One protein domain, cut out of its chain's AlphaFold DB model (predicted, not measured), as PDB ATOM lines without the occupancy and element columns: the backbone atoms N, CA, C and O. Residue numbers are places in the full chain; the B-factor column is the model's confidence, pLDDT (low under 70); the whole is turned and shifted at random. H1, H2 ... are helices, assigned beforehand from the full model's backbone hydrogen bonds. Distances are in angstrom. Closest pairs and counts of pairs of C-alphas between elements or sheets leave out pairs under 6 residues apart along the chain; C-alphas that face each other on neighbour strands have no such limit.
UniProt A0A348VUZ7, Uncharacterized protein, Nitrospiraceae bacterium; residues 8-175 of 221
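AT A GLANCE: This is residues 8 to 175 of the 221 residues of an uncharacterized protein of Nitrospiraceae bacterium (UniProt A0A348VUZ7). A knot of crossed helices is built round H2: H5 packs side by side with it, H9 crosses it, and H10 crosses near its last residues. H8 meets H9 and, at a corner of their ends, H1, while the short helices H6 and H7 lie far from this core; residues 73 to 78 and 104 to 109 stick out. The printed part has 168 residues with ten named helices, H1 to H10 in order, and no named strand: all helix, with 94 residues in named helices. It is compact, with a radius of gyration of the C-alphas of 16.6 A and spans of 46 by 42 by 30 A.

IN THESE COORDINATES: Begin with the longest helix, H9, residues 144 to 158: find C-alpha 144 at (23.664, 2.648, -9.470) and run 20.9 A to C-alpha 158 at (13.052, 11.196, -25.294). H2, residues 19 to 31, is 17.3 A long; H5, residues 52 to 64, is 18.3 A; H8, residues 121 to 134, is 20.4 A. H10 is residues 161 to 168. Find H1, residues 8 to 16, from C-alpha 8 at (6.810, 9.188, -11.662). The shorter ones are H3, residues 33 to 37, H4, 40 to 45, H6, 100 to 103, and H7, 108 to 114.

HOW THE PARTS SIT: Look first at H2, the hub, which touches four helices. It touches H9 at a steep tilt of 56 degrees, the same way; the closest C-alphas, of Leu 29 and His 151, are 4.5 A apart. It touches H5 at a shallow tilt of 27 degrees, opposite ways, with C-alphas 23 and 57 closest at 5.0 A. With residues 30 to 31 alone it touches H10, C-alphas 30 and 161 closest at 5.3 A; with residues 24 to 28 alone it touches H3, C-alphas 27 and 35 closest at 5.7 A. H9 and H10 touch only at the corner, C-alphas 158 and 164 closest at 5.5 A. H8 touches H9 about perpendicular at 77 degrees, C-alphas 125 and 144 closest at 5.4 A. H1 and H8 touch only at their ends, C-alphas 13 and 131 closest at 6.1 A. H4 and H5 are near each other; H6 and H7 are close but not clearly touching, and both are apart from H2. Every O i to N i+4 pair is within hydrogen-bond range in H2, H4, H5, H7, H8, H9 and H10; H1 has 4 of 5, H3 0 of 1 with 2 of 2 O i to N i+3 pairs, and H6 is too short.

THE WHOLE: The C-alphas farthest apart, of Ala 75 and Asn 140, are 50.6 A apart. The printed part has no cut, and the long link is H5 to H6, 35 residues. Its mean pLDDT is 76.7; look for values under 70 at residues 66 to 88, 97 to 116 and 170 to 175.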
ATOM      1  N   GLU A   8       7.528   8.967 -12.918       87.88
ATOM      2  CA  GLU A   8       6.810   9.188 -11.662       87.88
ATOM      3  C   GLU A   8       7.585   8.626 -10.465       87.88
ATOM      4  O   GLU A   8       7.740   9.307  -9.454       87.88
ATOM      5  N   GLN A   9       8.199   7.446 -10.595       89.81
ATOM      6  CA  GLN A   9       9.076   6.908  -9.549       89.81
ATOM      7  C   GLN A   9      10.319   7.781  -9.327       89.81
ATOM      8  O   GLN A   9      10.730   7.981  -8.183       89.81
ATOM      9  N   CYS A  10      10.908   8.331 -10.394       90.44
ATOM     10  CA  CYS A  10      12.008   9.288 -10.289       90.44
ATOM     11  C   CYS A  10      11.585  10.547  -9.520       90.44
ATOM     12  O   CYS A  10      12.293  10.951  -8.599       90.44
ATOM     13  N   LYS A  11      10.427  11.135  -9.844       89.00
ATOM     14  CA  LYS A  11       9.883  12.320  -9.160       89.00
ATOM     15  C   LYS A  11       9.604  12.048  -7.682       89.00
ATOM     16  O   LYS A  11      10.068  12.802  -6.827       89.00
ATOM     17  N   VAL A  12       8.923  10.945  -7.369       88.75
ATOM     18  CA  VAL A  12       8.632  10.544  -5.982       88.75
ATOM     19  C   VAL A  12       9.926  10.405  -5.184       88.75
ATOM     20  O   VAL A  12      10.059  10.978  -4.106       88.75
ATOM     21  N   LEU A  13      10.924   9.711  -5.729       89.31
ATOM     22  CA  LEU A  13      12.202   9.518  -5.050       89.31
ATOM     23  C   LEU A  13      12.942  10.848  -4.822       89.31
ATOM     24  O   LEU A  13      13.473  11.083  -3.734       89.31
ATOM     25  N   MET A  14      12.929  11.739  -5.814       89.94
ATOM     26  CA  MET A  14      13.519  13.074  -5.713       89.94
ATOM     27  C   MET A  14      12.846  13.962  -4.661       89.94
ATOM     28  O   MET A  14      13.545  14.724  -3.996       89.94
ATOM     29  N   ASN A  15      11.536  13.827  -4.433       87.75
ATOM     30  CA  ASN A  15      10.827  14.584  -3.393       87.75
ATOM     31  C   ASN A  15      11.341  14.282  -1.976       87.75
ATOM     32  O   ASN A  15      11.292  15.145  -1.098       87.75
ATOM     33  N   HIS A  16      11.886  13.083  -1.754       87.94
ATOM     34  CA  HIS A  16      12.500  12.710  -0.478       87.94
ATOM     35  C   HIS A  16      13.990  13.074  -0.391       87.94
ATOM     36  O   HIS A  16      14.559  13.066   0.704       87.94
ATOM     37  N   MET A  17      14.644  13.388  -1.514       89.00
ATOM     38  CA  MET A  17      16.079  13.660  -1.564       89.00
ATOM     39  C   MET A  17      16.442  15.040  -1.022       89.00
ATOM     40  O   MET A  17      15.747  16.032  -1.231       89.00
ATOM     41  N   LYS A  18      17.594  15.120  -0.345       87.94
ATOM     42  CA  LYS A  18      18.257  16.400  -0.047       87.94
ATOM     43  C   LYS A  18      18.853  16.996  -1.323       87.94
ATOM     44  O   LYS A  18      19.266  16.234  -2.188       87.94
ATOM     45  N   ASN A  19      19.006  18.323  -1.382       84.38
ATOM     46  CA  ASN A  19      19.519  19.059  -2.553       84.38
ATOM     47  C   ASN A  19      20.745  18.395  -3.205       84.38
ATOM     48  O   ASN A  19      20.771  18.174  -4.409       84.38
ATOM     49  N   ALA A  20      21.742  18.007  -2.402       87.38
ATOM     50  CA  ALA A  20      22.953  17.364  -2.913       87.38
ATOM     51  C   ALA A  20      22.748  15.969  -3.500       87.38
ATOM     52  O   ALA A  20      23.393  15.626  -4.488       87.38
ATOM     53  N   ASP A  21      21.860  15.179  -2.912       90.88
ATOM     54  CA  ASP A  21      21.575  13.834  -3.404       90.88
ATOM     55  C   ASP A  21      20.610  13.871  -4.593       90.88
ATOM     56  O   ASP A  21      20.711  13.036  -5.484       90.88
ATOM     57  N   GLN A  22      19.735  14.876  -4.643       91.12
ATOM     58  CA  GLN A  22      18.857  15.152  -5.774       91.12
ATOM     59  C   GLN A  22      19.656  15.602  -6.997       91.12
ATOM     60  O   GLN A  22      19.499  15.029  -8.070       91.12
ATOM     61  N   ALA A  23      20.574  16.560  -6.822       90.69
ATOM     62  CA  ALA A  23      21.489  16.989  -7.875       90.69
ATOM     63  C   ALA A  23      22.342  15.817  -8.384       90.69
ATOM     64  O   ALA A  23      22.486  15.638  -9.591       90.69
ATOM     65  N   LEU A  24      22.849  14.970  -7.479       93.50
ATOM     66  CA  LEU A  24      23.563  13.746  -7.850       93.50
ATOM     67  C   LEU A  24      22.679  12.814  -8.680       93.50
ATOM     68  O   LEU A  24      23.111  12.325  -9.718       93.50
ATOM     69  N   PHE A  25      21.454  12.555  -8.228       93.88
ATOM     70  CA  PHE A  25      20.546  11.629  -8.894       93.88
ATOM     71  C   PHE A  25      20.141  12.120 -10.287       93.88
ATOM     72  O   PHE A  25      20.225  11.350 -11.238       93.88
ATOM     73  N   LEU A  26      19.811  13.405 -10.440       92.94
ATOM     74  CA  LEU A  26      19.541  14.022 -11.742       92.94
ATOM     75  C   LEU A  26      20.741  13.936 -12.678       92.94
ATOM     76  O   LEU A  26      20.600  13.524 -13.827       92.94
ATOM     77  N   SER A  27      21.934  14.246 -12.168       93.31
ATOM     78  CA  SER A  27      23.156  14.163 -12.970       93.31
ATOM     79  C   SER A  27      23.416  12.723 -13.433       93.31
ATOM     80  O   SER A  27      23.804  12.502 -14.574       93.31
ATOM     81  N   LEU A  28      23.128  11.720 -12.595       94.31
ATOM     82  CA  LEU A  28      23.217  10.308 -12.980       94.31
ATOM     83  C   LEU A  28      22.176   9.909 -14.037       94.31
ATOM     84  O   LEU A  28      22.500   9.137 -14.939       94.31
ATOM     85  N   LEU A  29      20.942  10.406 -13.921       94.06
ATOM     86  CA  LEU A  29      19.849  10.097 -14.845       94.06
ATOM     87  C   LEU A  29      20.031  10.741 -16.219       94.06
ATOM     88  O   LEU A  29      19.640  10.144 -17.217       94.06
ATOM     89  N   LEU A  30      20.612  11.937 -16.283       93.12
ATOM     90  CA  LEU A  30      20.663  12.729 -17.514       93.12
ATOM     91  C   LEU A  30      22.056  12.751 -18.150       93.12
ATOM     92  O   LEU A  30      22.163  12.806 -19.369       93.12
ATOM     93  N   CYS A  31      23.116  12.624 -17.349       91.50
ATOM     94  CA  CYS A  31      24.508  12.687 -17.815       91.50
ATOM     95  C   CYS A  31      25.291  11.379 -17.587       91.50
ATOM     96  O   CYS A  31      26.457  11.275 -17.963       91.50
ATOM     97  N   GLY A  32      24.672  10.366 -16.974       91.81
ATOM     98  CA  GLY A  32      25.255   9.039 -16.808       91.81
ATOM     99  C   GLY A  32      26.178   8.879 -15.594       91.81
ATOM    100  O   GLY A  32      26.260   9.708 -14.689       91.81
ATOM    101  N   ALA A  33      26.871   7.736 -15.540       91.31
ATOM    102  CA  ALA A  33      27.536   7.247 -14.324       91.31
ATOM    103  C   ALA A  33      28.697   8.119 -13.841       91.31
ATOM    104  O   ALA A  33      29.003   8.116 -12.645       91.31
ATOM    105  N   GLU A  34      29.372   8.783 -14.773       89.69
ATOM    106  CA  GLU A  34      30.572   9.585 -14.534       89.69
ATOM    107  C   GLU A  34      30.259  10.870 -13.774       89.69
ATOM    108  O   GLU A  34      31.122  11.399 -13.076       89.69
ATOM    109  N   ALA A  35      29.001  11.316 -13.799       90.25
ATOM    110  CA  ALA A  35      28.580  12.496 -13.068       90.25
ATOM    111  C   ALA A  35      28.846  12.408 -11.557       90.25
ATOM    112  O   ALA A  35      29.080  13.419 -10.898       90.25
ATOM    113  N   ARG A  36      28.901  11.191 -10.991       90.56
ATOM    114  CA  ARG A  36      29.226  10.983  -9.567       90.56
ATOM    115  C   ARG A  36      30.632  11.455  -9.182       90.56
ATOM    116  O   ARG A  36      30.871  11.723  -8.005       90.56
ATOM    117  N   THR A  37      31.555  11.492 -10.142       89.56
ATOM    118  CA  THR A  37      32.957  11.874  -9.933       89.56
ATOM    119  C   THR A  37      33.275  13.263 -10.467       89.56
ATOM    120  O   THR A  37      34.435  13.661 -10.429       89.56
ATOM    121  N   TRP A  38      32.276  14.011 -10.945       88.12
ATOM    122  CA  TRP A  38      32.506  15.361 -11.435       88.12
ATOM    123  C   TRP A  38      33.069  16.270 -10.349       88.12
ATOM    124  O   TRP A  38      32.619  16.288  -9.196       88.12
ATOM    125  N   THR A  39      34.062  17.040 -10.763       85.44
ATOM    126  CA  THR A  39      34.565  18.210 -10.062       85.44
ATOM    127  C   THR A  39      33.790  19.438 -10.527       85.44
ATOM    128  O   THR A  39      33.085  19.399 -11.537       85.44
ATOM    129  N   TRP A  40      33.901  20.537  -9.787       81.50
ATOM    130  CA  TRP A  40      33.312  21.801 -10.228       81.50
ATOM    131  C   TRP A  40      33.913  22.290 -11.545       81.50
ATOM    132  O   TRP A  40      33.194  22.844 -12.363       81.50
ATOM    133  N   GLU A  41      35.203  22.029 -11.757       80.31
ATOM    134  CA  GLU A  41      35.903  22.264 -13.023       80.31
ATOM    135  C   GLU A  41      35.238  21.526 -14.188       80.31
ATOM    136  O   GLU A  41      34.786  22.156 -15.135       80.31
ATOM    137  N   ALA A  42      35.057  20.207 -14.058       81.31
ATOM    138  CA  ALA A  42      34.461  19.384 -15.107       81.31
ATOM    139  C   ALA A  42      33.009  19.776 -15.426       81.31
ATOM    140  O   ALA A  42      32.561  19.635 -16.561       81.31
ATOM    141  N   ALA A  43      32.253  20.250 -14.430       80.69
ATOM    142  CA  ALA A  43      30.901  20.752 -14.662       80.69
ATOM    143  C   ALA A  43      30.893  22.125 -15.349       80.69
ATOM    144  O   ALA A  43      30.009  22.375 -16.161       80.69
ATOM    145  N   LEU A  44      31.863  22.997 -15.052       76.00
ATOM    146  CA  LEU A  44      32.008  24.300 -15.710       76.00
ATOM    147  C   LEU A  44      32.437  24.164 -17.171       76.00
ATOM    148  O   LEU A  44      31.908  24.876 -18.016       76.00
ATOM    149  N   GLU A  45      33.336  23.232 -17.486       76.62
ATOM    150  CA  GLU A  45      33.727  22.951 -18.876       76.62
ATOM    151  C   GLU A  45      32.535  22.518 -19.736       76.62
ATOM    152  O   GLU A  45      32.478  22.821 -20.922       76.62
ATOM    153  N   LYS A  46      31.561  21.839 -19.122       73.00
ATOM    154  CA  LYS A  46      30.375  21.297 -19.790       73.00
ATOM    155  C   LYS A  46      29.139  22.177 -19.635       73.00
ATOM    156  O   LYS A  46      28.063  21.747 -20.031       73.00
ATOM    157  N   VAL A  47      29.250  23.378 -19.052       73.12
ATOM    158  CA  VAL A  47      28.081  24.168 -18.608       73.12
ATOM    159  C   VAL A  47      27.066  24.430 -19.721       73.12
ATOM    160  O   VAL A  47      25.875  24.458 -19.436       73.12
ATOM    161  N   LEU A  48      27.530  24.605 -20.963       70.94
ATOM    162  CA  LEU A  48      26.671  24.865 -22.122       70.94
ATOM    163  C   LEU A  48      25.953  23.608 -22.637       70.94
ATOM    164  O   LEU A  48      24.904  23.729 -23.258       70.94
ATOM    165  N   ASP A  49      26.491  22.424 -22.341       78.62
ATOM    166  CA  ASP A  49      25.962  21.126 -22.775       78.62
ATOM    167  C   ASP A  49      25.182  20.412 -21.658       78.62
ATOM    168  O   ASP A  49      24.681  19.298 -21.841       78.62
ATOM    169  N   LEU A  50      25.117  21.010 -20.462       81.88
ATOM    170  CA  LEU A  50      24.393  20.437 -19.337       81.88
ATOM    171  C   LEU A  50      22.885  20.567 -19.558       81.88
ATOM    172  O   LEU A  50      22.407  21.675 -19.797       81.88
ATOM    173  N   PRO A  51      22.118  19.481 -19.354       87.44
ATOM    174  CA  PRO A  51      20.670  19.566 -19.377       87.44
ATOM    175  C   PRO A  51      20.153  20.556 -18.332       87.44
ATOM    176  O   PRO A  51      20.688  20.596 -17.213       87.44
ATOM    177  N   THR A  52      19.092  21.299 -18.646       83.19
ATOM    178  CA  THR A  52      18.603  22.412 -17.815       83.19
ATOM    179  C   THR A  52      18.373  22.001 -16.356       83.19
ATOM    180  O   THR A  52      18.884  22.658 -15.445       83.19
ATOM    181  N   ALA A  53      17.723  20.860 -16.092       85.69
ATOM    182  CA  ALA A  53      17.498  20.388 -14.721       85.69
ATOM    183  C   ALA A  53      18.804  20.072 -13.964       85.69
ATOM    184  O   ALA A  53      18.881  20.257 -12.746       85.69
ATOM    185  N   VAL A  54      19.846  19.603 -14.661       87.75
ATOM    186  CA  VAL A  54      21.166  19.352 -14.059       87.75
ATOM    187  C   VAL A  54      21.852  20.675 -13.748       87.75
ATOM    188  O   VAL A  54      22.344  20.855 -12.631       87.75
ATOM    189  N   TYR A  55      21.843  21.614 -14.695       83.81
ATOM    190  CA  TYR A  55      22.409  22.945 -14.505       83.81
ATOM    191  C   TYR A  55      21.770  23.664 -13.308       83.81
ATOM    192  O   TYR A  55      22.481  24.128 -12.412       83.81
ATOM    193  N   GLU A  56      20.439  23.694 -13.228       82.38
ATOM    194  CA  GLU A  56      19.719  24.333 -12.123       82.38
ATOM    195  C   GLU A  56      20.023  23.679 -10.772       82.38
ATOM    196  O   GLU A  56      20.274  24.377  -9.783       82.38
ATOM    197  N   ALA A  57      20.070  22.344 -10.722       86.00
ATOM    198  CA  ALA A  57      20.382  21.615  -9.499       86.00
ATOM    199  C   ALA A  57      21.822  21.878  -9.020       86.00
ATOM    200  O   ALA A  57      22.056  22.086  -7.823       86.00
ATOM    201  N   LEU A  58      22.793  21.917  -9.939       84.31
ATOM    202  CA  LEU A  58      24.185  22.244  -9.621       84.31
ATOM    203  C   LEU A  58      24.347  23.707  -9.200       84.31
ATOM    204  O   LEU A  58      25.057  23.988  -8.231       84.31
ATOM    205  N   ARG A  59      23.641  24.630  -9.861       79.50
ATOM    206  CA  ARG A  59      23.605  26.048  -9.491       79.50
ATOM    207  C   ARG A  59      23.047  26.240  -8.082       79.50
ATOM    208  O   ARG A  59      23.653  26.946  -7.278       79.50
ATOM    209  N   ALA A  60      21.932  25.589  -7.751       79.56
ATOM    210  CA  ALA A  60      21.353  25.630  -6.409       79.56
ATOM    211  C   ALA A  60      22.331  25.114  -5.344       79.56
ATOM    212  O   ALA A  60      22.511  25.742  -4.299       79.56
ATOM    213  N   LEU A  61      23.021  24.010  -5.635       82.19
ATOM    214  CA  LEU A  61      24.005  23.417  -4.736       82.19
ATOM    215  C   LEU A  61      25.236  24.302  -4.532       82.19
ATOM    216  O   LEU A  61      25.787  24.371  -3.432       82.19
ATOM    217  N   ALA A  62      25.672  24.986  -5.582       77.06
ATOM    218  CA  ALA A  62      26.752  25.944  -5.490       77.06
ATOM    219  C   ALA A  62      26.374  27.166  -4.653       77.06
ATOM    220  O   ALA A  62      27.146  27.553  -3.778       77.06
ATOM    221  N   MET A  63      25.167  27.708  -4.839       75.75
ATOM    222  CA  MET A  63      24.651  28.790  -3.996       75.75
ATOM    223  C   MET A  63      24.577  28.372  -2.520       75.75
ATOM    224  O   MET A  63      25.042  29.110  -1.654       75.75
ATOM    225  N   GLU A  64      24.078  27.166  -2.219       76.00
ATOM    226  CA  GLU A  64      24.024  26.622  -0.849       76.00
ATOM    227  C   GLU A  64      25.421  26.510  -0.216       76.00
ATOM    228  O   GLU A  64      25.614  26.779   0.971       76.00
ATOM    229  N   ARG A  65      26.424  26.161  -1.024       74.31
ATOM    230  CA  ARG A  65      27.824  26.075  -0.598       74.31
ATOM    231  C   ARG A  65      28.565  27.410  -0.649       74.31
ATOM    232  O   ARG A  65      29.764  27.428  -0.373       74.31
ATOM    233  N   GLN A  66      27.864  28.506  -0.945       69.12
ATOM    234  CA  GLN A  66      28.431  29.848  -1.086       69.12
ATOM    235  C   GLN A  66      29.583  29.870  -2.099       69.12
ATOM    236  O   GLN A  66      30.637  30.458  -1.879       69.12
ATOM    237  N   LEU A  67      29.398  29.173  -3.213       67.19
ATOM    238  CA  LEU A  67      30.310  29.205  -4.343       67.19
ATOM    239  C   LEU A  67      29.763  30.279  -5.284       67.19
ATOM    240  O   LEU A  67      28.613  30.186  -5.718       67.19
ATOM    241  N   ALA A  68      30.551  31.316  -5.570       56.25
ATOM    242  CA  ALA A  68      30.185  32.261  -6.614       56.25
ATOM    243  C   ALA A  68      30.470  31.582  -7.959       56.25
ATOM    244  O   ALA A  68      31.574  31.644  -8.493       56.25
ATOM    245  N   LEU A  69      29.476  30.859  -8.476       52.47
ATOM    246  CA  LEU A  69      29.481  30.456  -9.876       52.47
ATOM    247  C   LEU A  69      29.199  31.714 -10.688       52.47
ATOM    248  O   LEU A  69      28.074  32.219 -10.685       52.47
ATOM    249  N   PHE A  70      30.227  32.253 -11.330       45.91
ATOM    250  CA  PHE A  70      30.021  33.322 -12.294       45.91
ATOM    251  C   PHE A  70      29.262  32.761 -13.501       45.91
ATOM    252  O   PHE A  70      29.570  31.649 -13.941       45.91
ATOM    253  N   PRO A  71      28.280  33.501 -14.044       42.75
ATOM    254  CA  PRO A  71      27.758  33.194 -15.360       42.75
ATOM    255  C   PRO A  71      28.906  33.326 -16.365       42.75
ATOM    256  O   PRO A  71      29.701  34.269 -16.310       42.75
ATOM    257  N   SER A  72      28.987  32.363 -17.276       40.12
ATOM    258  CA  SER A  72      29.757  32.491 -18.504       40.12
ATOM    259  C   SER A  72      29.444  33.853 -19.142       40.12
ATOM    260  O   SER A  72      28.275  34.184 -19.319       40.12
ATOM    261  N   SER A  73      30.486  34.634 -19.468       39.75
ATOM    262  CA  SER A  73      30.495  35.830 -20.346       39.75
ATOM    263  C   SER A  73      30.617  37.266 -19.793       39.75
ATOM    264  O   SER A  73      30.687  38.171 -20.618       39.75
ATOM    265  N   PHE A  74      30.780  37.552 -18.494       37.59
ATOM    266  CA  PHE A  74      31.099  38.938 -18.075       37.59
ATOM    267  C   PHE A  74      32.573  39.123 -17.666       37.59
ATOM    268  O   PHE A  74      32.998  38.696 -16.599       37.59
ATOM    269  N   ALA A  75      33.319  39.825 -18.529       40.16
ATOM    270  CA  ALA A  75      34.558  40.564 -18.243       40.16
ATOM    271  C   ALA A  75      35.863  39.783 -17.968       40.16
ATOM    272  O   ALA A  75      36.514  40.012 -16.956       40.16
ATOM    273  N   GLY A  76      36.321  38.934 -18.898       39.38
ATOM    274  CA  GLY A  76      37.750  38.567 -18.988       39.38
ATOM    275  C   GLY A  76      38.356  37.822 -17.786       39.38
ATOM    276  O   GLY A  76      39.575  37.687 -17.699       39.38
ATOM    277  N   PHE A  77      37.530  37.324 -16.866       39.97
ATOM    278  CA  PHE A  77      37.979  36.525 -15.732       39.97
ATOM    279  C   PHE A  77      38.324  35.105 -16.191       39.97
ATOM    280  O   PHE A  77      37.482  34.379 -16.711       39.97
ATOM    281  N   THR A  78      39.571  34.698 -15.966       40.44
ATOM    282  CA  THR A  78      40.100  33.361 -16.290       40.44
ATOM    283  C   THR A  78      39.943  32.354 -15.147       40.44
ATOM    284  O   THR A  78      40.368  31.207 -15.275       40.44
ATOM    285  N   GLN A  79      39.364  32.758 -14.008       39.91
ATOM    286  CA  GLN A  79      39.249  31.926 -12.807       39.91
ATOM    287  C   GLN A  79      37.912  32.159 -12.091       39.91
ATOM    288  O   GLN A  79      37.505  33.296 -11.857       39.91
ATOM    289  N   ALA A  80      37.235  31.076 -11.701       48.09
ATOM    290  CA  ALA A  80      36.076  31.149 -10.814       48.09
ATOM    291  C   ALA A  80      36.515  31.601  -9.409       48.09
ATOM    292  O   ALA A  80      37.404  30.989  -8.810       48.09
ATOM    293  N   HIS A  81      35.891  32.648  -8.857       47.09
ATOM    294  CA  HIS A  81      36.191  33.114  -7.500       47.09
ATOM    295  C   HIS A  81      35.330  32.389  -6.459       47.09
ATOM    296  O   HIS A  81      34.104  32.408  -6.497       47.09
ATOM    297  N   TRP A  82      35.981  31.760  -5.484       54.75
ATOM    298  CA  TRP A  82      35.327  31.047  -4.387       54.75
ATOM    299  C   TRP A  82      35.152  31.977  -3.186       54.75
ATOM    300  O   TRP A  82      36.132  32.531  -2.699       54.75
ATOM    301  N   VAL A  83      33.932  32.111  -2.649       47.53
ATOM    302  CA  VAL A  83      33.710  32.889  -1.408       47.53
ATOM    303  C   VAL A  83      34.285  32.150  -0.187       47.53
ATOM    304  O   VAL A  83      34.651  32.767   0.807       47.53
ATOM    305  N   ARG A  84      34.433  30.817  -0.266       52.75
ATOM    306  CA  ARG A  84      35.100  29.990   0.751       52.75
ATOM    307  C   ARG A  84      36.420  29.428   0.229       52.75
ATOM    308  O   ARG A  84      36.415  28.596  -0.675       52.75
ATOM    309  N   GLN A  85      37.526  29.794   0.880       52.56
ATOM    310  CA  GLN A  85      38.894  29.348   0.557       52.56
ATOM    311  C   GLN A  85      39.093  27.818   0.603       52.56
ATOM    312  O   GLN A  85      40.045  27.295   0.030       52.56
ATOM    313  N   GLU A  86      38.199  27.080   1.269       57.66
ATOM    314  CA  GLU A  86      38.302  25.624   1.443       57.66
ATOM    315  C   GLU A  86      37.839  24.801   0.226       57.66
ATOM    316  O   GLU A  86      38.011  23.579   0.210       57.66
ATOM    317  N   THR A  87      37.239  25.430  -0.788       60.97
ATOM    318  CA  THR A  87      36.680  24.727  -1.955       60.97
ATOM    319  C   THR A  87      37.444  25.128  -3.208       60.97
ATOM    320  O   THR A  87      37.444  26.291  -3.582       60.97
ATOM    321  N   LYS A  88      38.109  24.161  -3.846       69.00
ATOM    322  CA  LYS A  88      38.821  24.344  -5.123       69.00
ATOM    323  C   LYS A  88      37.992  23.811  -6.294       69.00
ATOM    324  O   LYS A  88      37.169  22.920  -6.082       69.00
ATOM    325  N   LEU A  89      38.288  24.257  -7.515       70.69
ATOM    326  CA  LEU A  89      37.687  23.753  -8.764       70.69
ATOM    327  C   LEU A  89      37.796  22.230  -8.906       70.69
ATOM    328  O   LEU A  89      36.812  21.566  -9.227       70.69
ATOM    329  N   GLN A  90      38.942  21.671  -8.522       78.06
ATOM    330  CA  GLN A  90      39.230  20.234  -8.565       78.06
ATOM    331  C   GLN A  90      38.479  19.438  -7.487       78.06
ATOM    332  O   GLN A  90      38.573  18.214  -7.422       78.06
ATOM    333  N   THR A  91      37.752  20.110  -6.594       78.56
ATOM    334  CA  THR A  91      37.002  19.427  -5.543       78.56
ATOM    335  C   THR A  91      35.796  18.723  -6.163       78.56
ATOM    336  O   THR A  91      35.036  19.371  -6.887       78.56
ATOM    337  N   PRO A  92      35.542  17.447  -5.824       85.88
ATOM    338  CA  PRO A  92      34.327  16.768  -6.245       85.88
ATOM    339  C   PRO A  92      33.072  17.524  -5.806       85.88
ATOM    340  O   PRO A  92      32.952  17.960  -4.650       85.88
ATOM    341  N   ILE A  93      32.110  17.638  -6.720       85.44
ATOM    342  CA  ILE A  93      30.790  18.218  -6.449       85.44
ATOM    343  C   ILE A  93      30.095  17.372  -5.383       85.44
ATOM    344  O   ILE A  93      29.616  17.883  -4.360       85.44
ATOM    345  N   PHE A  94      30.109  16.054  -5.577       88.56
ATOM    346  CA  PHE A  94      29.495  15.090  -4.681       88.56
ATOM    347  C   PHE A  94      30.576  14.412  -3.834       88.56
ATOM    348  O   PHE A  94      31.470  13.743  -4.348       88.56
ATOM    349  N   LYS A  95      30.493  14.597  -2.511       82.31
ATOM    350  CA  LYS A  95      31.479  14.102  -1.538       82.31
ATOM    351  C   LYS A  95      30.929  12.930  -0.741       82.31
ATOM    352  O   LYS A  95      29.759  12.960  -0.333       82.31
ATOM    353  N   ALA A  96      31.760  11.918  -0.498       71.75
ATOM    354  CA  ALA A  96      31.401  10.800   0.368       71.75
ATOM    355  C   ALA A  96      31.075  11.299   1.787       71.75
ATOM    356  O   ALA A  96      31.665  12.263   2.282       71.75
ATOM    357  N   SER A  97      30.102  10.668   2.447       61.84
ATOM    358  CA  SER A  97      29.840  10.958   3.856       61.84
ATOM    359  C   SER A  97      31.010  10.419   4.677       61.84
ATOM    360  O   SER A  97      31.310   9.232   4.596       61.84
ATOM    361  N   LEU A  98      31.676  11.274   5.458       55.56
ATOM    362  CA  LEU A  98      32.719  10.823   6.381       55.56
ATOM    363  C   LEU A  98      32.118   9.794   7.357       55.56
ATOM    364  O   LEU A  98      31.087  10.090   7.970       55.56
ATOM    365  N   PRO A  99      32.733   8.614   7.547       46.84
ATOM    366  CA  PRO A  99      32.304   7.703   8.598       46.84
ATOM    367  C   PRO A  99      32.522   8.375   9.961       46.84
ATOM    368  O   PRO A  99      33.617   8.866  10.246       46.84
ATOM    369  N   LEU A 100      31.487   8.394  10.812       46.31
ATOM    370  CA  LEU A 100      31.514   9.043  12.134       46.31
ATOM    371  C   LEU A 100      32.704   8.585  13.007       46.31
ATOM    372  O   LEU A 100      33.217   9.388  13.790       46.31
ATOM    373  N   SER A 101      33.188   7.344  12.838       43.66
ATOM    374  CA  SER A 101      34.318   6.799  13.613       43.66
ATOM    375  C   SER A 101      35.671   7.427  13.270       43.66
ATOM    376  O   SER A 101      36.574   7.420  14.100       43.66
ATOM    377  N   SER A 102      35.812   8.042  12.093       47.75
ATOM    378  CA  SER A 102      37.069   8.678  11.680       47.75
ATOM    379  C   SER A 102      37.265  10.074  12.284       47.75
ATOM    380  O   SER A 102      38.352  10.638  12.190       47.75
ATOM    381  N   SER A 103      36.254  10.653  12.945       47.56
ATOM    382  CA  SER A 103      36.318  12.057  13.379       47.56
ATOM    383  C   SER A 103      37.195  12.314  14.613       47.56
ATOM    384  O   SER A 103      37.701  13.431  14.744       47.56
ATOM    385  N   ARG A 104      37.416  11.302  15.474       52.62
ATOM    386  CA  ARG A 104      38.158  11.451  16.744       52.62
ATOM    387  C   ARG A 104      39.628  11.022  16.701       52.62
ATOM    388  O   ARG A 104      40.383  11.482  17.544       52.62
ATOM    389  N   THR A 105      40.048  10.200  15.738       51.78
ATOM    390  CA  THR A 105      41.406   9.610  15.727       51.78
ATOM    391  C   THR A 105      42.222   9.892  14.467       51.78
ATOM    392  O   THR A 105      43.419   9.623  14.453       51.78
ATOM    393  N   SER A 106      41.625  10.444  13.403       57.38
ATOM    394  CA  SER A 106      42.361  10.679  12.156       57.38
ATOM    395  C   SER A 106      43.001  12.071  12.103       57.38
ATOM    396  O   SER A 106      42.373  13.092  12.408       57.38
ATOM    397  N   SER A 107      44.273  12.100  11.691       61.78
ATOM    398  CA  SER A 107      45.042  13.326  11.446       61.78
ATOM    399  C   SER A 107      44.239  14.321  10.585       61.78
ATOM    400  O   SER A 107      43.519  13.902   9.669       61.78
ATOM    401  N   PRO A 108      44.352  15.645  10.823       62.84
ATOM    402  CA  PRO A 108      43.728  16.675   9.988       62.84
ATOM    403  C   PRO A 108      43.954  16.472   8.480       62.84
ATOM    404  O   PRO A 108      43.035  16.696   7.693       62.84
ATOM    405  N   GLN A 109      45.130  15.975   8.076       60.56
ATOM    406  CA  GLN A 109      45.440  15.666   6.676       60.56
ATOM    407  C   GLN A 109      44.576  14.529   6.113       60.56
ATOM    408  O   GLN A 109      44.052  14.655   5.010       60.56
ATOM    409  N   VAL A 110      44.353  13.461   6.883       61.47
ATOM    410  CA  VAL A 110      43.527  12.313   6.466       61.47
ATOM    411  C   VAL A 110      42.055  12.718   6.358       61.47
ATOM    412  O   VAL A 110      41.376  12.356   5.400       61.47
ATOM    413  N   ARG A 111      41.566  13.553   7.286       60.22
ATOM    414  CA  ARG A 111      40.201  14.107   7.217       60.22
ATOM    415  C   ARG A 111      40.006  14.985   5.985       60.22
ATOM    416  O   ARG A 111      38.969  14.892   5.332       60.22
ATOM    417  N   ASN A 112      40.995  15.806   5.642       59.56
ATOM    418  CA  ASN A 112      40.944  16.658   4.455       59.56
ATOM    419  C   ASN A 112      41.048  15.850   3.148       59.56
ATOM    420  O   ASN A 112      40.328  16.149   2.193       59.56
ATOM    421  N   ALA A 113      41.852  14.785   3.125       61.19
ATOM    422  CA  ALA A 113      41.917  13.846   2.005       61.19
ATOM    423  C   ALA A 113      40.572  13.124   1.788       61.19
ATOM    424  O   ALA A 113      40.051  13.084   0.679       61.19
ATOM    425  N   LEU A 114      39.924  12.647   2.854       60.75
ATOM    426  CA  LEU A 114      38.603  12.012   2.761       60.75
ATOM    427  C   LEU A 114      37.497  12.999   2.338       60.75
ATOM    428  O   LEU A 114      36.578  12.633   1.609       60.75
ATOM    429  N   ARG A 115      37.593  14.277   2.735       58.69
ATOM    430  CA  ARG A 115      36.678  15.355   2.297       58.69
ATOM    431  C   ARG A 115      36.845  15.763   0.831       58.69
ATOM    432  O   ARG A 115      36.010  16.519   0.327       58.69
ATOM    433  N   SER A 116      37.917  15.325   0.177       62.16
ATOM    434  CA  SER A 116      38.221  15.610  -1.229       62.16
ATOM    435  C   SER A 116      38.058  14.387  -2.135       62.16
ATOM    436  O   SER A 116      38.254  14.507  -3.339       62.16
ATOM    437  N   GLN A 117      37.624  13.239  -1.599       71.50
ATOM    438  CA  GLN A 117      37.338  12.052  -2.402       71.50
ATOM    439  C   GLN A 117      35.952  12.107  -3.052       71.50
ATOM    440  O   GLN A 117      34.942  12.449  -2.423       71.50
ATOM    441  N   ALA A 118      35.924  11.740  -4.333       74.38
ATOM    442  CA  ALA A 118      34.706  11.577  -5.112       74.38
ATOM    443  C   ALA A 118      33.835  10.434  -4.566       74.38
ATOM    444  O   ALA A 118      34.315   9.545  -3.857       74.38
ATOM    445  N   LEU A 119      32.539  10.434  -4.901       84.56
ATOM    446  CA  LEU A 119      31.648   9.362  -4.461       84.56
ATOM    447  C   LEU A 119      32.016   8.014  -5.083       84.56
ATOM    448  O   LEU A 119      32.112   7.861  -6.302       84.56
ATOM    449  N   THR A 120      32.088   6.995  -4.230       86.31
ATOM    450  CA  THR A 120      32.168   5.604  -4.673       86.31
ATOM    451  C   THR A 120      30.800   5.101  -5.136       86.31
ATOM    452  O   THR A 120      29.748   5.559  -4.686       86.31
ATOM    453  N   THR A 121      30.798   4.088  -6.003       87.94
ATOM    454  CA  THR A 121      29.573   3.405  -6.459       87.94
ATOM    455  C   THR A 121      28.742   2.845  -5.299       87.94
ATOM    456  O   THR A 121      27.507   2.877  -5.336       87.94
ATOM    457  N   GLN A 122      29.412   2.344  -4.257       88.44
ATOM    458  CA  GLN A 122      28.764   1.818  -3.056       88.44
ATOM    459  C   GLN A 122      28.030   2.923  -2.294       88.44
ATOM    460  O   GLN A 122      26.884   2.731  -1.897       88.44
ATOM    461  N   GLU A 123      28.645   4.098  -2.155       88.12
ATOM    462  CA  GLU A 123      28.037   5.235  -1.466       88.12
ATOM    463  C   GLU A 123      26.826   5.785  -2.231       88.12
ATOM    464  O   GLU A 123      25.790   6.056  -1.622       88.12
ATOM    465  N   VAL A 124      26.903   5.867  -3.566       90.31
ATOM    466  CA  VAL A 124      25.744   6.225  -4.406       90.31
ATOM    467  C   VAL A 124      24.601   5.235  -4.180       90.31
ATOM    468  O   VAL A 124      23.476   5.634  -3.883       90.31
ATOM    469  N   THR A 125      24.899   3.936  -4.253       91.69
ATOM    470  CA  THR A 125      23.908   2.870  -4.050       91.69
ATOM    471  C   THR A 125      23.284   2.951  -2.657       91.69
ATOM    472  O   THR A 125      22.064   2.894  -2.525       91.69
ATOM    473  N   ARG A 126      24.092   3.160  -1.614       91.62
ATOM    474  CA  ARG A 126      23.625   3.310  -0.231       91.62
ATOM    475  C   ARG A 126      22.660   4.488  -0.075       91.62
ATOM    476  O   ARG A 126      21.636   4.354   0.595       91.62
ATOM    477  N   ARG A 127      22.965   5.635  -0.691       91.19
ATOM    478  CA  ARG A 127      22.086   6.817  -0.674       91.19
ATOM    479  C   ARG A 127      20.785   6.565  -1.427       91.19
ATOM    480  O   ARG A 127      19.725   6.865  -0.892       91.19
ATOM    481  N   MET A 128      20.851   5.958  -2.609       91.31
ATOM    482  CA  MET A 128      19.658   5.609  -3.384       91.31
ATOM    483  C   MET A 128      18.733   4.659  -2.618       91.31
ATOM    484  O   MET A 128      17.540   4.931  -2.533       91.31
ATOM    485  N   LYS A 129      19.270   3.598  -1.997       93.81
ATOM    486  CA  LYS A 129      18.479   2.671  -1.168       93.81
ATOM    487  C   LYS A 129      17.790   3.371   0.000       93.81
ATOM    488  O   LYS A 129      16.623   3.116   0.269       93.81
ATOM    489  N   ARG A 130      18.482   4.307   0.661       92.50
ATOM    490  CA  ARG A 130      17.885   5.116   1.733       92.50
ATOM    491  C   ARG A 130      16.651   5.879   1.244       92.50
ATOM    492  O   ARG A 130      15.640   5.866   1.933       92.50
ATOM    493  N   TYR A 131      16.732   6.551   0.096       91.38
ATOM    494  CA  TYR A 131      15.594   7.315  -0.428       91.38
ATOM    495  C   TYR A 131      14.508   6.426  -1.028       91.38
ATOM    496  O   TYR A 131      13.339   6.761  -0.906       91.38
ATOM    497  N   ALA A 132      14.869   5.266  -1.580       89.69
ATOM    498  CA  ALA A 132      13.906   4.255  -2.003       89.69
ATOM    499  C   ALA A 132      13.013   3.802  -0.843       89.69
ATOM    500  O   ALA A 132      11.796   3.831  -0.977       89.69
ATOM    501  N   ARG A 133      13.610   3.507   0.322       90.31
ATOM    502  CA  ARG A 133      12.869   3.176   1.547       90.31
ATOM    503  C   ARG A 133      11.873   4.268   1.931       90.31
ATOM    504  O   ARG A 133      10.732   3.972   2.257       90.31
ATOM    505  N   LEU A 134      12.307   5.530   1.892       88.19
ATOM    506  CA  LEU A 134      11.459   6.678   2.237       88.19
ATOM    507  C   LEU A 134      10.327   6.898   1.225       88.19
ATOM    508  O   LEU A 134       9.254   7.342   1.612       88.19
ATOM    509  N   ALA A 135      10.574   6.565  -0.038       87.00
ATOM    510  CA  ALA A 135       9.626   6.661  -1.141       87.00
ATOM    511  C   ALA A 135       8.688   5.442  -1.264       87.00
ATOM    512  O   ALA A 135       7.874   5.403  -2.182       87.00
ATOM    513  N   GLY A 136       8.824   4.424  -0.402       86.75
ATOM    514  CA  GLY A 136       8.054   3.178  -0.507       86.75
ATOM    515  C   GLY A 136       8.426   2.305  -1.715       86.75
ATOM    516  O   GLY A 136       7.622   1.487  -2.149       86.75
ATOM    517  N   LEU A 137       9.626   2.479  -2.278       87.81
ATOM    518  CA  LEU A 137      10.143   1.687  -3.397       87.81
ATOM    519  C   LEU A 137      11.015   0.526  -2.904       87.81
ATOM    520  O   LEU A 137      11.670   0.610  -1.862       87.81
ATOM    521  N   GLU A 138      11.084  -0.549  -3.689       87.88
ATOM    522  CA  GLU A 138      11.837  -1.745  -3.314       87.88
ATOM    523  C   GLU A 138      13.360  -1.497  -3.318       87.88
ATOM    524  O   GLU A 138      13.997  -1.331  -4.360       87.88
ATOM    525  N   GLU A 139      13.983  -1.514  -2.137       87.94
ATOM    526  CA  GLU A 139      15.413  -1.213  -1.961       87.94
ATOM    527  C   GLU A 139      16.348  -2.162  -2.713       87.94
ATOM    528  O   GLU A 139      17.427  -1.763  -3.160       87.94
ATOM    529  N   ASN A 140      15.955  -3.430  -2.845       83.50
ATOM    530  CA  ASN A 140      16.754  -4.462  -3.507       83.50
ATOM    531  C   ASN A 140      16.986  -4.128  -4.981       83.50
ATOM    532  O   ASN A 140      18.042  -4.430  -5.542       83.50
ATOM    533  N   GLN A 141      16.032  -3.416  -5.571       82.88
ATOM    534  CA  GLN A 141      16.059  -2.983  -6.954       82.88
ATOM    535  C   GLN A 141      16.779  -1.640  -7.144       82.88
ATOM    536  O   GLN A 141      17.002  -1.211  -8.275       82.88
ATOM    537  N   MET A 142      17.193  -0.979  -6.059       88.31
ATOM    538  CA  MET A 142      17.724   0.381  -6.087       88.31
ATOM    539  C   MET A 142      19.238   0.397  -5.920       88.31
ATOM    540  O   MET A 142      19.793   0.251  -4.832       88.31
ATOM    541  N   ASN A 143      19.931   0.569  -7.042       91.56
ATOM    542  CA  ASN A 143      21.384   0.656  -7.108       91.56
ATOM    543  C   ASN A 143      21.825   1.545  -8.281       91.56
ATOM    544  O   ASN A 143      21.002   1.964  -9.098       91.56
ATOM    545  N   LEU A 144      23.131   1.822  -8.380       91.25
ATOM    546  CA  LEU A 144      23.664   2.648  -9.470       91.25
ATOM    547  C   LEU A 144      23.296   2.083 -10.851       91.25
ATOM    548  O   LEU A 144      22.958   2.843 -11.750       91.25
ATOM    549  N   ARG A 145      23.310   0.757 -11.031       91.69
ATOM    550  CA  ARG A 145      22.964   0.128 -12.313       91.69
ATOM    551  C   ARG A 145      21.518   0.415 -12.715       91.69
ATOM    552  O   ARG A 145      21.275   0.636 -13.896       91.69
ATOM    553  N   THR A 146      20.590   0.470 -11.764       92.19
ATOM    554  CA  THR A 146      19.198   0.871 -12.014       92.19
ATOM    555  C   THR A 146      19.128   2.306 -12.525       92.19
ATOM    556  O   THR A 146      18.535   2.525 -13.574       92.19
ATOM    557  N   ALA A 147      19.820   3.260 -11.888       90.81
ATOM    558  CA  ALA A 147      19.894   4.636 -12.398       90.81
ATOM    559  C   ALA A 147      20.479   4.704 -13.820       90.81
ATOM    560  O   ALA A 147      19.982   5.461 -14.645       90.81
ATOM    561  N   LEU A 148      21.481   3.879 -14.141       92.00
ATOM    562  CA  LEU A 148      22.074   3.837 -15.484       92.00
ATOM    563  C   LEU A 148      21.173   3.188 -16.533       92.00
ATOM    564  O   LEU A 148      21.166   3.611 -17.689       92.00
ATOM    565  N   ASN A 149      20.419   2.160 -16.155       93.25
ATOM    566  CA  ASN A 149      19.402   1.594 -17.030       93.25
ATOM    567  C   ASN A 149      18.307   2.631 -17.300       93.25
ATOM    568  O   ASN A 149      17.913   2.788 -18.452       93.25
ATOM    569  N   THR A 150      17.876   3.362 -16.267       93.19
ATOM    570  CA  THR A 150      16.922   4.466 -16.399       93.19
ATOM    571  C   THR A 150      17.471   5.576 -17.282       93.19
ATOM    572  O   THR A 150      16.770   6.000 -18.187       93.19
ATOM    573  N   HIS A 151      18.729   5.983 -17.112       93.44
ATOM    574  CA  HIS A 151      19.391   6.956 -17.985       93.44
ATOM    575  C   HIS A 151      19.326   6.544 -19.461       93.44
ATOM    576  O   HIS A 151      18.843   7.292 -20.304       93.44
ATOM    577  N   ARG A 152      19.742   5.311 -19.782       93.75
ATOM    578  CA  ARG A 152      19.696   4.796 -21.161       93.75
ATOM    579  C   ARG A 152      18.272   4.717 -21.702       93.75
ATOM    580  O   ARG A 152      18.057   4.960 -22.884       93.75
ATOM    581  N   TRP A 153      17.317   4.342 -20.854       94.62
ATOM    582  CA  TRP A 153      15.910   4.309 -21.224       94.62
ATOM    583  C   TRP A 153      15.372   5.719 -21.494       94.62
ATOM    584  O   TRP A 153      14.747   5.915 -22.526       94.62
ATOM    585  N   LEU A 154      15.681   6.704 -20.647       92.19
ATOM    586  CA  LEU A 154      15.286   8.102 -20.830       92.19
ATOM    587  C   LEU A 154      15.831   8.666 -22.142       92.19
ATOM    588  O   LEU A 154      15.058   9.183 -22.941       92.19
ATOM    589  N   LEU A 155      17.128   8.490 -22.413       92.81
ATOM    590  CA  LEU A 155      17.718   8.942 -23.676       92.81
ATOM    591  C   LEU A 155      17.080   8.258 -24.889       92.81
ATOM    592  O   LEU A 155      16.851   8.903 -25.906       92.81
ATOM    593  N   LYS A 156      16.750   6.965 -24.784       93.19
ATOM    594  CA  LYS A 156      16.076   6.241 -25.868       93.19
ATOM    595  C   LYS A 156      14.635   6.719 -26.080       93.19
ATOM    596  O   LYS A 156      14.195   6.786 -27.221       93.19
ATOM    597  N   SER A 157      13.906   7.008 -25.006       92.56
ATOM    598  CA  SER A 157      12.491   7.394 -25.059       92.56
ATOM    599  C   SER A 157      12.287   8.847 -25.484       92.56
ATOM    600  O   SER A 157      11.323   9.137 -26.181       92.56
ATOM    601  N   TYR A 158      13.184   9.749 -25.077       91.38
ATOM    602  CA  TYR A 158      13.052  11.196 -25.294       91.38
ATOM    603  C   TYR A 158      14.029  11.752 -26.338       91.38
ATOM    604  O   TYR A 158      13.965  12.931 -26.670       91.38
ATOM    605  N   GLY A 159      14.947  10.934 -26.858       90.00
ATOM    606  CA  GLY A 159      15.910  11.302 -27.901       90.00
ATOM    607  C   GLY A 159      17.094  12.142 -27.414       90.00
ATOM    608  O   GLY A 159      18.205  11.974 -27.913       90.00
ATOM    609  N   SER A 160      16.898  13.003 -26.413       89.25
ATOM    610  CA  SER A 160      17.948  13.844 -25.835       89.25
ATOM    611  C   SER A 160      17.856  13.930 -24.308       89.25
ATOM    612  O   SER A 160      16.808  13.671 -23.709       89.25
ATOM    613  N   ALA A 161      18.967  14.302 -23.668       88.06
ATOM    614  CA  ALA A 161      19.002  14.544 -22.226       88.06
ATOM    615  C   ALA A 161      18.185  15.786 -21.827       88.06
ATOM    616  O   ALA A 161      17.626  15.811 -20.733       88.06
ATOM    617  N   GLU A 162      18.066  16.772 -22.719       88.19
ATOM    618  CA  GLU A 162      17.263  17.977 -22.494       88.19
ATOM    619  C   GLU A 162      15.763  17.664 -22.528       88.19
ATOM    620  O   GLU A 162      15.040  17.949 -21.581       88.19
ATOM    621  N   SER A 163      15.301  16.927 -23.536       87.69
ATOM    622  CA  SER A 163      13.899  16.495 -23.607       87.69
ATOM    623  C   SER A 163      13.519  15.563 -22.447       87.69
ATOM    624  O   SER A 163      12.391  15.591 -21.955       87.69
ATOM    625  N   ALA A 164      14.462  14.744 -21.962       89.56
ATOM    626  CA  ALA A 164      14.269  13.958 -20.745       89.56
ATOM    627  C   ALA A 164      14.230  14.836 -19.477       89.56
ATOM    628  O   ALA A 164      13.481  14.525 -18.551       89.56
ATOM    629  N   SER A 165      15.012  15.919 -19.431       87.19
ATOM    630  CA  SER A 165      14.975  16.929 -18.367       87.19
ATOM    631  C   SER A 165      13.594  17.588 -18.290       87.19
ATOM    632  O   SER A 165      13.001  17.620 -17.210       87.19
ATOM    633  N   ASP A 166      13.028  17.992 -19.428       86.62
ATOM    634  CA  ASP A 166      11.683  18.580 -19.502       86.62
ATOM    635  C   ASP A 166      10.600  17.624 -18.988       86.62
ATOM    636  O   ASP A 166       9.696  18.020 -18.251       86.62
ATOM    637  N   ALA A 167      10.710  16.335 -19.323       86.38
ATOM    638  CA  ALA A 167       9.756  15.313 -18.894       86.38
ATOM    639  C   ALA A 167       9.836  15.001 -17.388       86.38
ATOM    640  O   ALA A 167       8.822  14.697 -16.745       86.38
ATOM    641  N   ILE A 168      11.039  15.068 -16.812       85.94
ATOM    642  CA  ILE A 168      11.238  14.986 -15.359       85.94
ATOM    643  C   ILE A 168      10.640  16.224 -14.676       85.94
ATOM    644  O   ILE A 168      10.055  16.097 -13.595       85.94
ATOM    645  N   GLY A 169      10.708  17.376 -15.343       78.56
ATOM    646  CA  GLY A 169      10.136  18.638 -14.903       78.56
ATOM    647  C   GLY A 169      11.035  19.397 -13.925       78.56
ATOM    648  O   GLY A 169      12.071  18.885 -13.481       78.56
ATOM    649  N   PRO A 170      10.645  20.634 -13.569       66.94
ATOM    650  CA  PRO A 170      11.416  21.455 -12.658       66.94
ATOM    651  C   PRO A 170      11.537  20.765 -11.307       66.94
ATOM    652  O   PRO A 170      10.601  20.157 -10.780       66.94
ATOM    653  N   VAL A 171      12.708  20.920 -10.705       62.34
ATOM    654  CA  VAL A 171      12.983  20.473  -9.344       62.34
ATOM    655  C   VAL A 171      12.340  21.462  -8.368       62.34
ATOM    656  O   VAL A 171      13.001  22.177  -7.617       62.34
ATOM    657  N   THR A 172      11.014  21.567  -8.406       48.38
ATOM    658  CA  THR A 172      10.247  22.436  -7.518       48.38
ATOM    659  C   THR A 172      10.221  21.826  -6.127       48.38
ATOM    660  O   THR A 172       9.344  21.047  -5.765       48.38
ATOM    661  N   ARG A 173      11.184  22.231  -5.297       50.50
ATOM    662  CA  ARG A 173      10.891  22.386  -3.877       50.50
ATOM    663  C   ARG A 173      10.058  23.644  -3.737       50.50
ATOM    664  O   ARG A 173      10.532  24.732  -4.050       50.50
ATOM    665  N   ASP A 174       8.839  23.452  -3.263       41.16
ATOM    666  CA  ASP A 174       7.937  24.499  -2.805       41.16
ATOM    667  C   ASP A 174       8.734  25.649  -2.145       41.16
ATOM    668  O   ASP A 174       9.408  25.415  -1.129       41.16
ATOM    669  N   PRO A 175       8.740  26.873  -2.705       41.00
ATOM    670  CA  PRO A 175       9.536  27.982  -2.174       41.00
ATOM    671  C   PRO A 175       9.160  28.338  -0.725       41.00
ATOM    672  O   PRO A 175       9.986  28.897  -0.002       41.00
TER     673      PRO A 175